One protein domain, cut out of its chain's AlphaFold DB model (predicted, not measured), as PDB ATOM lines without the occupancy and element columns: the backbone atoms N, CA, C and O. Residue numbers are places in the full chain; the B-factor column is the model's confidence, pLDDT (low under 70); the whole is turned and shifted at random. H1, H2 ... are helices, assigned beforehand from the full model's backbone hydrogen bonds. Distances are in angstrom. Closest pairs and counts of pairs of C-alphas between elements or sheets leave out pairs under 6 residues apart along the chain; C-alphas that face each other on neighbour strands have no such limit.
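Overview. This is residues 28 to 121 of the 127 residues of an uncharacterized protein of Candidatus Lambdaproteobacteria bacterium RIFOXYD2_FULL_56_26 (UniProt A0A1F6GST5). A rod of helices: long H3 runs along one side, the H1 and H2 hairpin packs on its first half, H4 follows its last residues, H5 folds back to H3, and H6 lies beside H3. The printed part has 94 residues with six named helices, H1 to H6 in order: all helix, compact, radius of gyration of the C-alphas 14.3 A, spans 47 by 23 by 19 A.

Arrangement. H1, residues 28 to 36, and H2, residues 41 to 49, form a hairpin; their closest C-alphas, Leu 34 and Ile 44, are 6.5 A apart. H3, residues 54 to 74, only just touches H1, with 3 pairs of C-alphas within 8 A and residues 60 to 64 alone; closest are Tyr 28 and Val 60, 5.5 A. H4, residues 77 to 82, and H5, residues 87 to 103, form a hairpin at a shallow tilt of 10 degrees; H5 touches H4 with residues 90 to 93 alone, closest C-alphas Ile 81 and Leu 90, 6.6 A. H6, residues 110 to 120, is close but not clearly touching H3. In the six helices every O i to N i+4 pair is within hydrogen-bond range.

Along the chain. H1 begins at C-alpha 28 (-3.812, 47.252, -127.974); H6 ends at C-alpha 120 (-28.325, 46.568, -132.807). H3 is 30.0 A long, H5 24.0 A.

Size, cuts and confidence. The farthest C-alphas, Lys 51 and Tyr 85, are 47.6 A apart. The printed part has no cut and no long link; no printed residue is under 70.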
ATOM      1  N   TYR A  28      -2.801  47.982-127.196       96.06
ATOM      2  CA  TYR A  28      -3.812  47.252-127.974       96.06
ATOM      3  C   TYR A  28      -3.245  45.939-128.522       96.06
ATOM      4  O   TYR A  28      -3.851  44.882-128.374       96.06
ATOM      5  N   THR A  29      -2.047  45.970-129.110       96.31
ATOM      6  CA  THR A  29      -1.390  44.753-129.604       96.31
ATOM      7  C   THR A  29      -1.108  43.760-128.477       96.31
ATOM      8  O   THR A  29      -1.272  42.560-128.680       96.31
ATOM      9  N   VAL A  30      -0.703  44.233-127.296       96.38
ATOM     10  CA  VAL A  30      -0.482  43.371-126.124       96.38
ATOM     11  C   VAL A  30      -1.780  42.711-125.677       96.38
ATOM     12  O   VAL A  30      -1.797  41.498-125.483       96.38
ATOM     13  N   TRP A  31      -2.867  43.479-125.581       97.75
ATOM     14  CA  TRP A  31      -4.184  42.953-125.239       97.75
ATOM     15  C   TRP A  31      -4.601  41.844-126.204       97.75
ATOM     16  O   TRP A  31      -4.878  40.722-125.785       97.75
ATOM     17  N   MET A  32      -4.553  42.127-127.509       97.94
ATOM     18  CA  MET A  32      -4.948  41.165-128.537       97.94
ATOM     19  C   MET A  32      -4.098  39.893-128.503       97.94
ATOM     20  O   MET A  32      -4.634  38.800-128.652       97.94
ATOM     21  N   LYS A  33      -2.783  40.002-128.265       97.75
ATOM     22  CA  LYS A  33      -1.919  38.823-128.094       97.75
ATOM     23  C   LYS A  33      -2.382  37.953-126.926       97.75
ATOM     24  O   LYS A  33      -2.412  36.737-127.069       97.75
ATOM     25  N   LEU A  34      -2.719  38.552-125.784       97.69
ATOM     26  CA  LEU A  34      -3.177  37.803-124.612       97.69
ATOM     27  C   LEU A  34      -4.525  37.120-124.871       97.69
ATOM     28  O   LEU A  34      -4.658  35.937-124.564       97.69
ATOM     29  N   ALA A  35      -5.474  37.815-125.501       97.56
ATOM     30  CA  ALA A  35      -6.762  37.237-125.889       97.56
ATOM     31  C   ALA A  35      -6.589  36.051-126.860       97.56
ATOM     32  O   ALA A  35      -7.146  34.979-126.641       97.56
ATOM     33  N   ILE A  36      -5.719  36.185-127.870       97.00
ATOM     34  CA  ILE A  36      -5.383  35.098-128.813       97.00
ATOM     35  C   ILE A  36      -4.742  33.897-128.099       97.00
ATOM     36  O   ILE A  36      -4.948  32.755-128.505       97.00
ATOM     37  N   LEU A  37      -3.987  34.132-127.022       97.62
ATOM     38  CA  LEU A  37      -3.439  33.075-126.163       97.62
ATOM     39  C   LEU A  37      -4.491  32.438-125.234       97.62
ATOM     40  O   LEU A  37      -4.140  31.588-124.415       97.62
ATOM     41  N   GLY A  38      -5.760  32.833-125.350       96.19
ATOM     42  CA  GLY A  38      -6.877  32.288-124.585       96.19
ATOM     43  C   GLY A  38      -7.033  32.889-123.191       96.19
ATOM     44  O   GLY A  38      -7.674  32.271-122.345       96.19
ATOM     45  N   LYS A  39      -6.434  34.057-122.923       97.75
ATOM     46  CA  LYS A  39      -6.659  34.781-121.667       97.75
ATOM     47  C   LYS A  39      -8.029  35.447-121.675       97.75
ATOM     48  O   LYS A  39      -8.355  36.136-122.635       97.75
ATOM     49  N   ASN A  40      -8.790  35.265-120.599       96.62
ATOM     50  CA  ASN A  40     -10.061  35.974-120.412       96.62
ATOM     51  C   ASN A  40      -9.831  37.427-119.958       96.62
ATOM     52  O   ASN A  40      -8.726  37.781-119.531       96.62
ATOM     53  N   GLN A  41     -10.878  38.260-119.992       97.44
ATOM     54  CA  GLN A  41     -10.791  39.672-119.603       97.44
ATOM     55  C   GLN A  41     -10.116  39.887-118.242       97.44
ATOM     56  O   GLN A  41      -9.234  40.735-118.134       97.44
ATOM     57  N   ALA A  42     -10.479  39.122-117.209       96.62
ATOM     58  CA  ALA A  42      -9.936  39.313-115.863       96.62
ATOM     59  C   ALA A  42      -8.424  39.028-115.794       96.62
ATOM     60  O   ALA A  42      -7.674  39.750-115.131       96.62
ATOM     61  N   GLU A  43      -7.947  37.997-116.499       97.12
ATOM     62  CA  GLU A  43      -6.516  37.699-116.611       97.12
ATOM     63  C   GLU A  43      -5.761  38.805-117.360       97.12
ATOM     64  O   GLU A  43      -4.654  39.179-116.957       97.12
ATOM     65  N   ILE A  44      -6.354  39.338-118.433       97.50
ATOM     66  CA  ILE A  44      -5.767  40.429-119.214       97.50
ATOM     67  C   ILE A  44      -5.719  41.711-118.377       97.50
ATOM     68  O   ILE A  44      -4.652  42.303-118.222       97.50
ATOM     69  N   GLU A  45      -6.829  42.124-117.772       96.69
ATOM     70  CA  GLU A  45      -6.888  43.320-116.927       96.69
ATOM     71  C   GLU A  45      -5.904  43.217-115.751       96.69
ATOM     72  O   GLU A  45      -5.160  44.162-115.491       96.69
ATOM     73  N   SER A  46      -5.780  42.047-115.113       95.50
ATOM     74  CA  SER A  46      -4.776  41.797-114.065       95.50
ATOM     75  C   SER A  46      -3.330  41.976-114.554       95.50
ATOM     76  O   SER A  46      -2.480  42.486-113.817       95.50
ATOM     77  N   TYR A  47      -3.032  41.610-115.808       94.44
ATOM     78  CA  TYR A  47      -1.728  41.871-116.427       94.44
ATOM     79  C   TYR A  47      -1.464  43.376-116.597       94.44
ATOM     80  O   TYR A  47      -0.345  43.833-116.342       94.44
ATOM     81  N   PHE A  48      -2.474  44.145-117.011       93.50
ATOM     82  CA  PHE A  48      -2.344  45.579-117.280       93.50
ATOM     83  C   PHE A  48      -2.343  46.441-116.015       93.50
ATOM     84  O   PHE A  48      -1.517  47.345-115.918       93.50
ATOM     85  N   LEU A  49      -3.174  46.136-115.013       90.25
ATOM     86  CA  LEU A  49      -3.273  46.909-113.764       90.25
ATOM     87  C   LEU A  49      -1.953  46.963-112.973       90.25
ATOM     88  O   LEU A  49      -1.750  47.853-112.154       90.25
ATOM     89  N   ARG A  50      -1.026  46.031-113.227       86.94
ATOM     90  CA  ARG A  50       0.325  46.036-112.638       86.94
ATOM     91  C   ARG A  50       1.311  46.957-113.366       86.94
ATOM     92  O   ARG A  50       2.433  47.117-112.893       86.94
ATOM     93  N   LYS A  51       0.945  47.479-114.541       86.88
ATOM     94  CA  LYS A  51       1.862  48.115-115.503       86.88
ATOM     95  C   LYS A  51       1.414  49.493-115.984       86.88
ATOM     96  O   LYS A  51       2.276  50.302-116.313       86.88
ATOM     97  N   ILE A  52       0.108  49.735-116.073       90.31
ATOM     98  CA  ILE A  52      -0.471  50.970-116.614       90.31
ATOM     99  C   ILE A  52      -1.578  51.511-115.705       90.31
ATOM    100  O   ILE A  52      -2.104  50.787-114.859       90.31
ATOM    101  N   GLY A  53      -1.930  52.784-115.894       90.81
ATOM    102  CA  GLY A  53      -3.062  53.405-115.209       90.81
ATOM    103  C   GLY A  53      -4.413  52.926-115.749       90.81
ATOM    104  O   GLY A  53      -4.510  52.403-116.860       90.81
ATOM    105  N   SER A  54      -5.472  53.143-114.968       91.88
ATOM    106  CA  SER A  54      -6.849  52.819-115.362       91.88
ATOM    107  C   SER A  54      -7.320  53.601-116.593       91.88
ATOM    108  O   SER A  54      -8.058  53.059-117.402       91.88
ATOM    109  N   GLU A  55      -6.869  54.844-116.769       93.25
ATOM    110  CA  GLU A  55      -7.198  55.659-117.946       93.25
ATOM    111  C   GLU A  55      -6.613  55.060-119.234       93.25
ATOM    112  O   GLU A  55      -7.330  54.877-120.215       93.25
ATOM    113  N   ASP A  56      -5.336  54.664-119.216       93.75
ATOM    114  CA  ASP A  56      -4.690  53.999-120.355       93.75
ATOM    115  C   ASP A  56      -5.363  52.659-120.684       93.75
ATOM    116  O   ASP A  56      -5.526  52.305-121.855       93.75
ATOM    117  N   LEU A  57      -5.759  51.910-119.649       95.56
ATOM    118  CA  LEU A  57      -6.499  50.660-119.801       95.56
ATOM    119  C   LEU A  57      -7.827  50.910-120.517       95.56
ATOM    120  O   LEU A  57      -8.171  50.194-121.456       95.56
ATOM    121  N   GLU A  58      -8.531  51.964-120.121       96.38
ATOM    122  CA  GLU A  58      -9.824  52.306-120.689       96.38
ATOM    123  C   GLU A  58      -9.723  52.823-122.127       96.38
ATOM    124  O   GLU A  58     -10.546  52.467-122.968       96.38
ATOM    125  N   LEU A  59      -8.656  53.551-122.474       95.75
ATOM    126  CA  LEU A  59      -8.360  53.918-123.865       95.75
ATOM    127  C   LEU A  59      -8.132  52.685-124.752       95.75
ATOM    128  O   LEU A  59      -8.590  52.636-125.899       95.75
ATOM    129  N   VAL A  60      -7.435  51.669-124.234       96.69
ATOM    130  CA  VAL A  60      -7.217  50.402-124.950       96.69
ATOM    131  C   VAL A  60      -8.532  49.662-125.139       96.69
ATOM    132  O   VAL A  60      -8.834  49.257-126.264       96.69
ATOM    133  N   LYS A  61      -9.331  49.531-124.076       98.06
ATOM    134  CA  LYS A  61     -10.647  48.889-124.138       98.06
ATOM    135  C   LYS A  61     -11.567  49.617-125.106       98.06
ATOM    136  O   LYS A  61     -12.113  48.970-125.992       98.06
ATOM    137  N   GLY A  62     -11.639  50.946-125.057       98.31
ATOM    138  CA  GLY A  62     -12.411  51.757-126.001       98.31
ATOM    139  C   GLY A  62     -12.026  51.500-127.461       98.31
ATOM    140  O   GLY A  62     -12.893  51.315-128.316       98.31
ATOM    141  N   ARG A  63     -10.727  51.378-127.758       97.81
ATOM    142  CA  ARG A  63     -10.274  50.997-129.104       97.81
ATOM    143  C   ARG A  63     -10.741  49.595-129.504       97.81
ATOM    144  O   ARG A  63     -11.121  49.397-130.655       97.81
ATOM    145  N   ILE A  64     -10.701  48.629-128.590       98.44
ATOM    146  CA  ILE A  64     -11.141  47.250-128.852       98.44
ATOM    147  C   ILE A  64     -12.659  47.194-129.047       98.44
ATOM    148  O   ILE A  64     -13.110  46.541-129.986       98.44
ATOM    149  N   ARG A  65     -13.437  47.927-128.238       98.69
ATOM    150  CA  ARG A  65     -14.894  48.071-128.403       98.69
ATOM    151  C   ARG A  65     -15.234  48.533-129.815       98.69
ATOM    152  O   ARG A  65     -16.020  47.878-130.492       98.69
ATOM    153  N   ASN A  66     -14.576  49.590-130.294       98.25
ATOM    154  CA  ASN A  66     -14.783  50.092-131.655       98.25
ATOM    155  C   ASN A  66     -14.457  49.028-132.713       98.25
ATOM    156  O   ASN A  66     -15.239  48.831-133.639       98.25
ATOM    157  N   THR A  67     -13.356  48.284-132.548       97.88
ATOM    158  CA  THR A  67     -13.023  47.169-133.449       97.88
ATOM    159  C   THR A  67     -14.122  46.104-133.477       97.88
ATOM    160  O   THR A  67     -14.494  45.657-134.562       97.88
ATOM    161  N   VAL A  68     -14.661  45.708-132.316       98.25
ATOM    162  CA  VAL A  68     -15.770  44.742-132.229       98.25
ATOM    163  C   VAL A  68     -16.991  45.271-132.973       98.25
ATOM    164  O   VAL A  68     -17.513  44.583-133.846       98.25
ATOM    165  N   LEU A  69     -17.420  46.504-132.692       98.44
ATOM    166  CA  LEU A  69     -18.586  47.113-133.340       98.44
ATOM    167  C   LEU A  69     -18.415  47.181-134.864       98.44
ATOM    168  O   LEU A  69     -19.317  46.794-135.611       98.44
ATOM    169  N   ASP A  70     -17.238  47.587-135.340       98.31
ATOM    170  CA  ASP A  70     -16.932  47.634-136.769       98.31
ATOM    171  C   ASP A  70     -16.940  46.245-137.413       98.31
ATOM    172  O   ASP A  70     -17.347  46.102-138.570       98.31
ATOM    173  N   ASN A  71     -16.468  45.217-136.705       97.94
ATOM    174  CA  ASN A  71     -16.497  43.838-137.185       97.94
ATOM    175  C   ASN A  71     -17.933  43.308-137.255       97.94
ATOM    176  O   ASN A  71     -18.311  42.702-138.260       97.94
ATOM    177  N   LEU A  72     -18.757  43.588-136.242       97.81
ATOM    178  CA  LEU A  72     -20.172  43.218-136.221       97.81
ATOM    179  C   LEU A  72     -20.928  43.859-137.393       97.81
ATOM    180  O   LEU A  72     -21.582  43.139-138.156       97.81
ATOM    181  N   LYS A  73     -20.743  45.167-137.622       97.62
ATOM    182  CA  LYS A  73     -21.301  45.896-138.778       97.62
ATOM    183  C   LYS A  73     -20.870  45.265-140.099       97.62
ATOM    184  O   LYS A  73     -21.710  44.873-140.907       97.62
ATOM    185  N   ARG A  74     -19.559  45.082-140.299       97.56
ATOM    186  CA  ARG A  74     -18.999  44.488-141.527       97.56
ATOM    187  C   ARG A  74     -19.444  43.046-141.758       97.56
ATOM    188  O   ARG A  74     -19.506  42.608-142.902       97.56
ATOM    189  N   SER A  75     -19.774  42.312-140.699       95.94
ATOM    190  CA  SER A  75     -20.278  40.942-140.804       95.94
ATOM    191  C   SER A  75     -21.746  40.831-141.239       95.94
ATOM    192  O   SER A  75     -22.241  39.714-141.437       95.94
ATOM    193  N   GLY A  76     -22.434  41.970-141.379       95.81
ATOM    194  CA  GLY A  76     -23.854  42.034-141.708       95.81
ATOM    195  C   GLY A  76     -24.751  41.634-140.539       95.81
ATOM    196  O   GLY A  76     -25.792  41.022-140.768       95.81
ATOM    197  N   LEU A  77     -24.340  41.917-139.293       96.81
ATOM    198  CA  LEU A  77     -25.109  41.554-138.097       96.81
ATOM    199  C   LEU A  77     -26.547  42.085-138.166       96.81
ATOM    200  O   LEU A  77     -27.485  41.329-137.943       96.81
ATOM    201  N   GLU A  78     -26.715  43.350-138.555       96.06
ATOM    202  CA  GLU A  78     -28.024  43.991-138.705       96.06
ATOM    203  C   GLU A  78     -28.923  43.243-139.700       96.06
ATOM    204  O   GLU A  78     -30.060  42.903-139.386       96.06
ATOM    205  N   SER A  79     -28.391  42.882-140.871       96.44
ATOM    206  CA  SER A  79     -29.144  42.109-141.864       96.44
ATOM    207  C   SER A  79     -29.528  40.720-141.355       96.44
ATOM    208  O   SER A  79     -30.585  40.212-141.715       96.44
ATOM    209  N   ARG A  80     -28.690  40.099-140.517       96.06
ATOM    210  CA  ARG A  80     -29.001  38.802-139.897       96.06
ATOM    211  C   ARG A  80     -30.119  38.926-138.870       96.06
ATOM    212  O   ARG A  80     -30.992  38.074-138.875       96.06
ATOM    213  N   ILE A  81     -30.115  39.988-138.063       95.69
ATOM    214  CA  ILE A  81     -31.196  40.295-137.112       95.69
ATOM    215  C   ILE A  81     -32.516  40.500-137.861       95.69
ATOM    216  O   ILE A  81     -33.524  39.906-137.502       95.69
ATOM    217  N   MET A  82     -32.511  41.299-138.932       95.75
ATOM    218  CA  MET A  82     -33.715  41.548-139.738       95.75
ATOM    219  C   MET A  82     -34.255  40.286-140.425       95.75
ATOM    220  O   MET A  82     -35.440  40.222-140.738       95.75
ATOM    221  N   ALA A  83     -33.390  39.304-140.683       96.31
ATOM    222  CA  ALA A  83     -33.757  38.032-141.290       96.31
ATOM    223  C   ALA A  83     -34.163  36.955-140.269       96.31
ATOM    224  O   ALA A  83     -34.524  35.861-140.692       96.31
ATOM    225  N   SER A  84     -34.081  37.227-138.961       95.12
ATOM    226  CA  SER A  84     -34.481  36.281-137.917       95.12
ATOM    227  C   SER A  84     -36.003  36.202-137.811       95.12
ATOM    228  O   SER A  84     -36.664  37.218-137.589       95.12
ATOM    229  N   TYR A  85     -36.564  34.999-137.941       93.19
ATOM    230  CA  TYR A  85     -38.014  34.780-137.869       93.19
ATOM    231  C   TYR A  85     -38.472  34.265-136.507       93.19
ATOM    232  O   TYR A  85     -39.632  34.451-136.133       93.19
ATOM    233  N   ASP A  86     -37.570  33.632-135.764       93.94
ATOM    234  CA  ASP A  86     -37.841  33.065-134.453       93.94
ATOM    235  C   ASP A  86     -36.684  33.291-133.465       93.94
ATOM    236  O   ASP A  86     -35.709  34.003-133.726       93.94
ATOM    237  N   LEU A  87     -36.838  32.721-132.268       92.88
ATOM    238  CA  LEU A  87     -35.856  32.846-131.196       92.88
ATOM    239  C   LEU A  87     -34.567  32.068-131.479       92.88
ATOM    240  O   LEU A  87     -33.523  32.461-130.963       92.88
ATOM    241  N   ASP A  88     -34.613  30.996-132.267       93.81
ATOM    242  CA  ASP A  88     -33.431  30.189-132.562       93.81
ATOM    243  C   ASP A  88     -32.506  30.939-133.524       93.81
ATOM    244  O   ASP A  88     -31.299  31.025-133.274       93.81
ATOM    245  N   ASP A  89     -33.067  31.598-134.541       94.88
ATOM    246  CA  ASP A  89     -32.321  32.507-135.415       94.88
ATOM    247  C   ASP A  89     -31.643  33.630-134.615       94.88
ATOM    248  O   ASP A  89     -30.457  33.931-134.806       94.88
ATOM    249  N   LEU A  90     -32.386  34.238-133.683       94.38
ATOM    250  CA  LEU A  90     -31.859  35.305-132.839       94.38
ATOM    251  C   LEU A  90     -30.771  34.790-131.883       94.38
ATOM    252  O   LEU A  90     -29.773  35.477-131.663       94.38
ATOM    253  N   ASN A  91     -30.908  33.573-131.353       94.12
ATOM    254  CA  ASN A  91     -29.881  32.946-130.521       94.12
ATOM    255  C   ASN A  91     -28.577  32.734-131.300       94.12
ATOM    256  O   ASN A  91     -27.507  33.023-130.771       94.12
ATOM    257  N   VAL A  92     -28.642  32.330-132.574       94.88
ATOM    258  CA  VAL A  92     -27.450  32.208-133.437       94.88
ATOM    259  C   VAL A  92     -26.760  33.563-133.632       94.88
ATOM    260  O   VAL A  92     -25.528  33.654-133.624       94.88
ATOM    261  N   VAL A  93     -27.540  34.636-133.793       95.75
ATOM    262  CA  VAL A  93     -27.017  36.007-133.860       95.75
ATOM    263  C   VAL A  93     -26.327  36.389-132.550       95.75
ATOM    264  O   VAL A  93     -25.191  36.867-132.580       95.75
ATOM    265  N   ILE A  94     -26.975  36.149-131.409       96.12
ATOM    266  CA  ILE A  94     -26.414  36.427-130.083       96.12
ATOM    267  C   ILE A  94     -25.108  35.651-129.890       96.12
ATOM    268  O   ILE A  94     -24.087  36.255-129.570       96.12
ATOM    269  N   ASP A  95     -25.081  34.349-130.172       95.69
ATOM    270  CA  ASP A  95     -23.892  33.503-130.015       95.69
ATOM    271  C   ASP A  95     -22.708  33.980-130.860       95.69
ATOM    272  O   ASP A  95     -21.550  33.920-130.422       95.69
ATOM    273  N   ARG A  96     -22.980  34.509-132.057       95.75
ATOM    274  CA  ARG A  96     -21.960  35.138-132.900       95.75
ATOM    275  C   ARG A  96     -21.366  36.372-132.226       95.75
ATOM    276  O   ARG A  96     -20.145  36.509-132.195       95.75
ATOM    277  N   VAL A  97     -22.206  37.244-131.674       97.56
ATOM    278  CA  VAL A  97     -21.757  38.450-130.963       97.56
ATOM    279  C   VAL A  97     -20.945  38.080-129.728       97.56
ATOM    280  O   VAL A  97     -19.847  38.595-129.534       97.56
ATOM    281  N   LEU A  98     -21.429  37.125-128.934       96.50
ATOM    282  CA  LEU A  98     -20.715  36.622-127.762       96.50
ATOM    283  C   LEU A  98     -19.351  36.026-128.130       96.50
ATOM    284  O   LEU A  98     -18.384  36.176-127.387       96.50
ATOM    285  N   THR A  99     -19.257  35.361-129.280       95.69
ATOM    286  CA  THR A  99     -17.993  34.814-129.784       95.69
ATOM    287  C   THR A  99     -17.007  35.913-130.160       95.69
ATOM    288  O   THR A  99     -15.843  35.807-129.784       95.69
ATOM    289  N   GLU A 100     -17.454  36.978-130.827       96.94
ATOM    290  CA  GLU A 100     -16.598  38.129-131.144       96.94
ATOM    291  C   GLU A 100     -16.076  38.804-129.865       96.94
ATOM    292  O   GLU A 100     -14.885  39.089-129.751       96.94
ATOM    293  N   ILE A 101     -16.943  38.980-128.862       97.62
ATOM    294  CA  ILE A 101     -16.577  39.556-127.560       97.62
ATOM    295  C   ILE A 101     -15.531  38.691-126.841       97.62
ATOM    296  O   ILE A 101     -14.527  39.215-126.353       97.62
ATOM    297  N   ARG A 102     -15.738  37.368-126.790       96.12
ATOM    298  CA  ARG A 102     -14.768  36.422-126.207       96.12
ATOM    299  C   ARG A 102     -13.444  36.427-126.961       96.12
ATOM    300  O   ARG A 102     -12.386  36.386-126.348       96.12
ATOM    301  N   TYR A 103     -13.484  36.509-128.289       96.69
ATOM    302  CA  TYR A 103     -12.276  36.507-129.113       96.69
ATOM    303  C   TYR A 103     -11.347  37.689-128.800       96.69
ATOM    304  O   TYR A 103     -10.126  37.559-128.875       96.69
ATOM    305  N   VAL A 104     -11.919  38.832-128.419       97.75
ATOM    306  CA  VAL A 104     -11.150  40.018-128.025       97.75
ATOM    307  C   VAL A 104     -10.917  40.126-126.514       97.75
ATOM    308  O   VAL A 104     -10.279  41.083-126.084       97.75
ATOM    309  N   GLY A 105     -11.412  39.185-125.705       97.56
ATOM    310  CA  GLY A 105     -11.255  39.188-124.247       97.56
ATOM    311  C   GLY A 105     -12.000  40.321-123.533       97.56
ATOM    312  O   GLY A 105     -11.426  40.943-122.645       97.56
ATOM    313  N   LEU A 106     -13.234  40.644-123.949       97.81
ATOM    314  CA  LEU A 106     -14.101  41.659-123.315       97.81
ATOM    315  C   LEU A 106     -15.400  41.066-122.731       97.81
ATOM    316  O   LEU A 106     -16.462  41.686-122.770       97.81
ATOM    317  N   GLU A 107     -15.344  39.847-122.196       95.81
ATOM    318  CA  GLU A 107     -16.519  39.082-121.754       95.81
ATOM    319  C   GLU A 107     -17.374  39.783-120.687       95.81
ATOM    320  O   GLU A 107     -18.580  39.557-120.587       95.81
ATOM    321  N   HIS A 108     -16.787  40.650-119.877       95.56
ATOM    322  CA  HIS A 108     -17.441  41.340-118.767       95.56
ATOM    323  C   HIS A 108     -17.558  42.853-118.986       95.56
ATOM    324  O   HIS A 108     -17.919  43.586-118.064       95.56
ATOM    325  N   ASP A 109     -17.276  43.333-120.196       97.12
ATOM    326  CA  ASP A 109     -17.320  44.753-120.518       97.12
ATOM    327  C   ASP A 109     -18.763  45.264-120.675       97.12
ATOM    328  O   ASP A 109     -19.466  44.930-121.630       97.12
ATOM    329  N   GLN A 110     -19.223  46.053-119.700       95.50
ATOM    330  CA  GLN A 110     -20.604  46.546-119.653       95.50
ATOM    331  C   GLN A 110     -20.881  47.610-120.711       95.50
ATOM    332  O   GLN A 110     -21.945  47.585-121.326       95.50
ATOM    333  N   ASP A 111     -19.915  48.491-120.969       96.94
ATOM    334  CA  ASP A 111     -20.054  49.545-121.973       96.94
ATOM    335  C   ASP A 111     -20.264  48.937-123.360       96.94
ATOM    336  O   ASP A 111     -21.187  49.321-124.070       96.94
ATOM    337  N   LEU A 112     -19.481  47.915-123.725       97.88
ATOM    338  CA  LEU A 112     -19.659  47.200-124.986       97.88
ATOM    339  C   LEU A 112     -21.045  46.562-125.095       97.88
ATOM    340  O   LEU A 112     -21.686  46.661-126.141       97.88
ATOM    341  N   ARG A 113     -21.523  45.912-124.026       96.38
ATOM    342  CA  ARG A 113     -22.860  45.295-124.005       96.38
ATOM    343  C   ARG A 113     -23.960  46.335-124.182       96.38
ATOM    344  O   ARG A 113     -24.895  46.096-124.944       96.38
ATOM    345  N   GLN A 114     -23.840  47.470-123.501       96.94
ATOM    346  CA  GLN A 114     -24.800  48.559-123.600       96.94
ATOM    347  C   GLN A 114     -24.803  49.156-125.012       96.94
ATOM    348  O   GLN A 114     -25.869  49.267-125.612       96.94
ATOM    349  N   THR A 115     -23.630  49.421-125.596       97.75
ATOM    350  CA  THR A 115     -23.529  49.922-126.973       97.75
ATOM    351  C   THR A 115     -24.096  48.929-127.985       97.75
ATOM    352  O   THR A 115     -24.807  49.328-128.898       97.75
ATOM    353  N   ILE A 116     -23.852  47.624-127.826       97.69
ATOM    354  CA  ILE A 116     -24.432  46.600-128.711       97.69
ATOM    355  C   ILE A 116     -25.963  46.604-128.636       97.69
ATOM    356  O   ILE A 116     -26.632  46.489-129.664       97.69
ATOM    357  N   LYS A 117     -26.525  46.760-127.434       96.56
ATOM    358  CA  LYS A 117     -27.972  46.874-127.247       96.56
ATOM    359  C   LYS A 117     -28.534  48.119-127.925       96.56
ATOM    360  O   LYS A 117     -29.576  48.032-128.565       96.56
ATOM    361  N   GLU A 118     -27.859  49.254-127.790       96.94
ATOM    362  CA  GLU A 118     -28.280  50.523-128.389       96.94
ATOM    363  C   GLU A 118     -28.160  50.520-129.917       96.94
ATOM    364  O   GLU A 118     -29.077  50.974-130.597       96.94
ATOM    365  N   GLU A 119     -27.069  49.983-130.467       96.12
ATOM    366  CA  GLU A 119     -26.814  49.995-131.910       96.12
ATOM    367  C   GLU A 119     -27.587  48.915-132.675       96.12
ATOM    368  O   GLU A 119     -28.018  49.158-133.800       96.12
ATOM    369  N   PHE A 120     -27.758  47.722-132.096       96.31
ATOM    370  CA  PHE A 120     -28.325  46.568-132.807       96.31
ATOM    371  C   PHE A 120     -29.651  46.069-132.224       96.31
ATOM    372  O   PHE A 120     -30.263  45.167-132.790       96.31
ATOM    373  N   GLY A 121     -30.104  46.608-131.089       94.31
ATOM    374  CA  GLY A 121     -31.367  46.209-130.458       94.31
ATOM    375  C   GLY A 121     -31.351  44.820-129.806       94.31
ATOM    376  O   GLY A 121     -32.407  44.316-129.427       94.31
TER     377      GLY A 121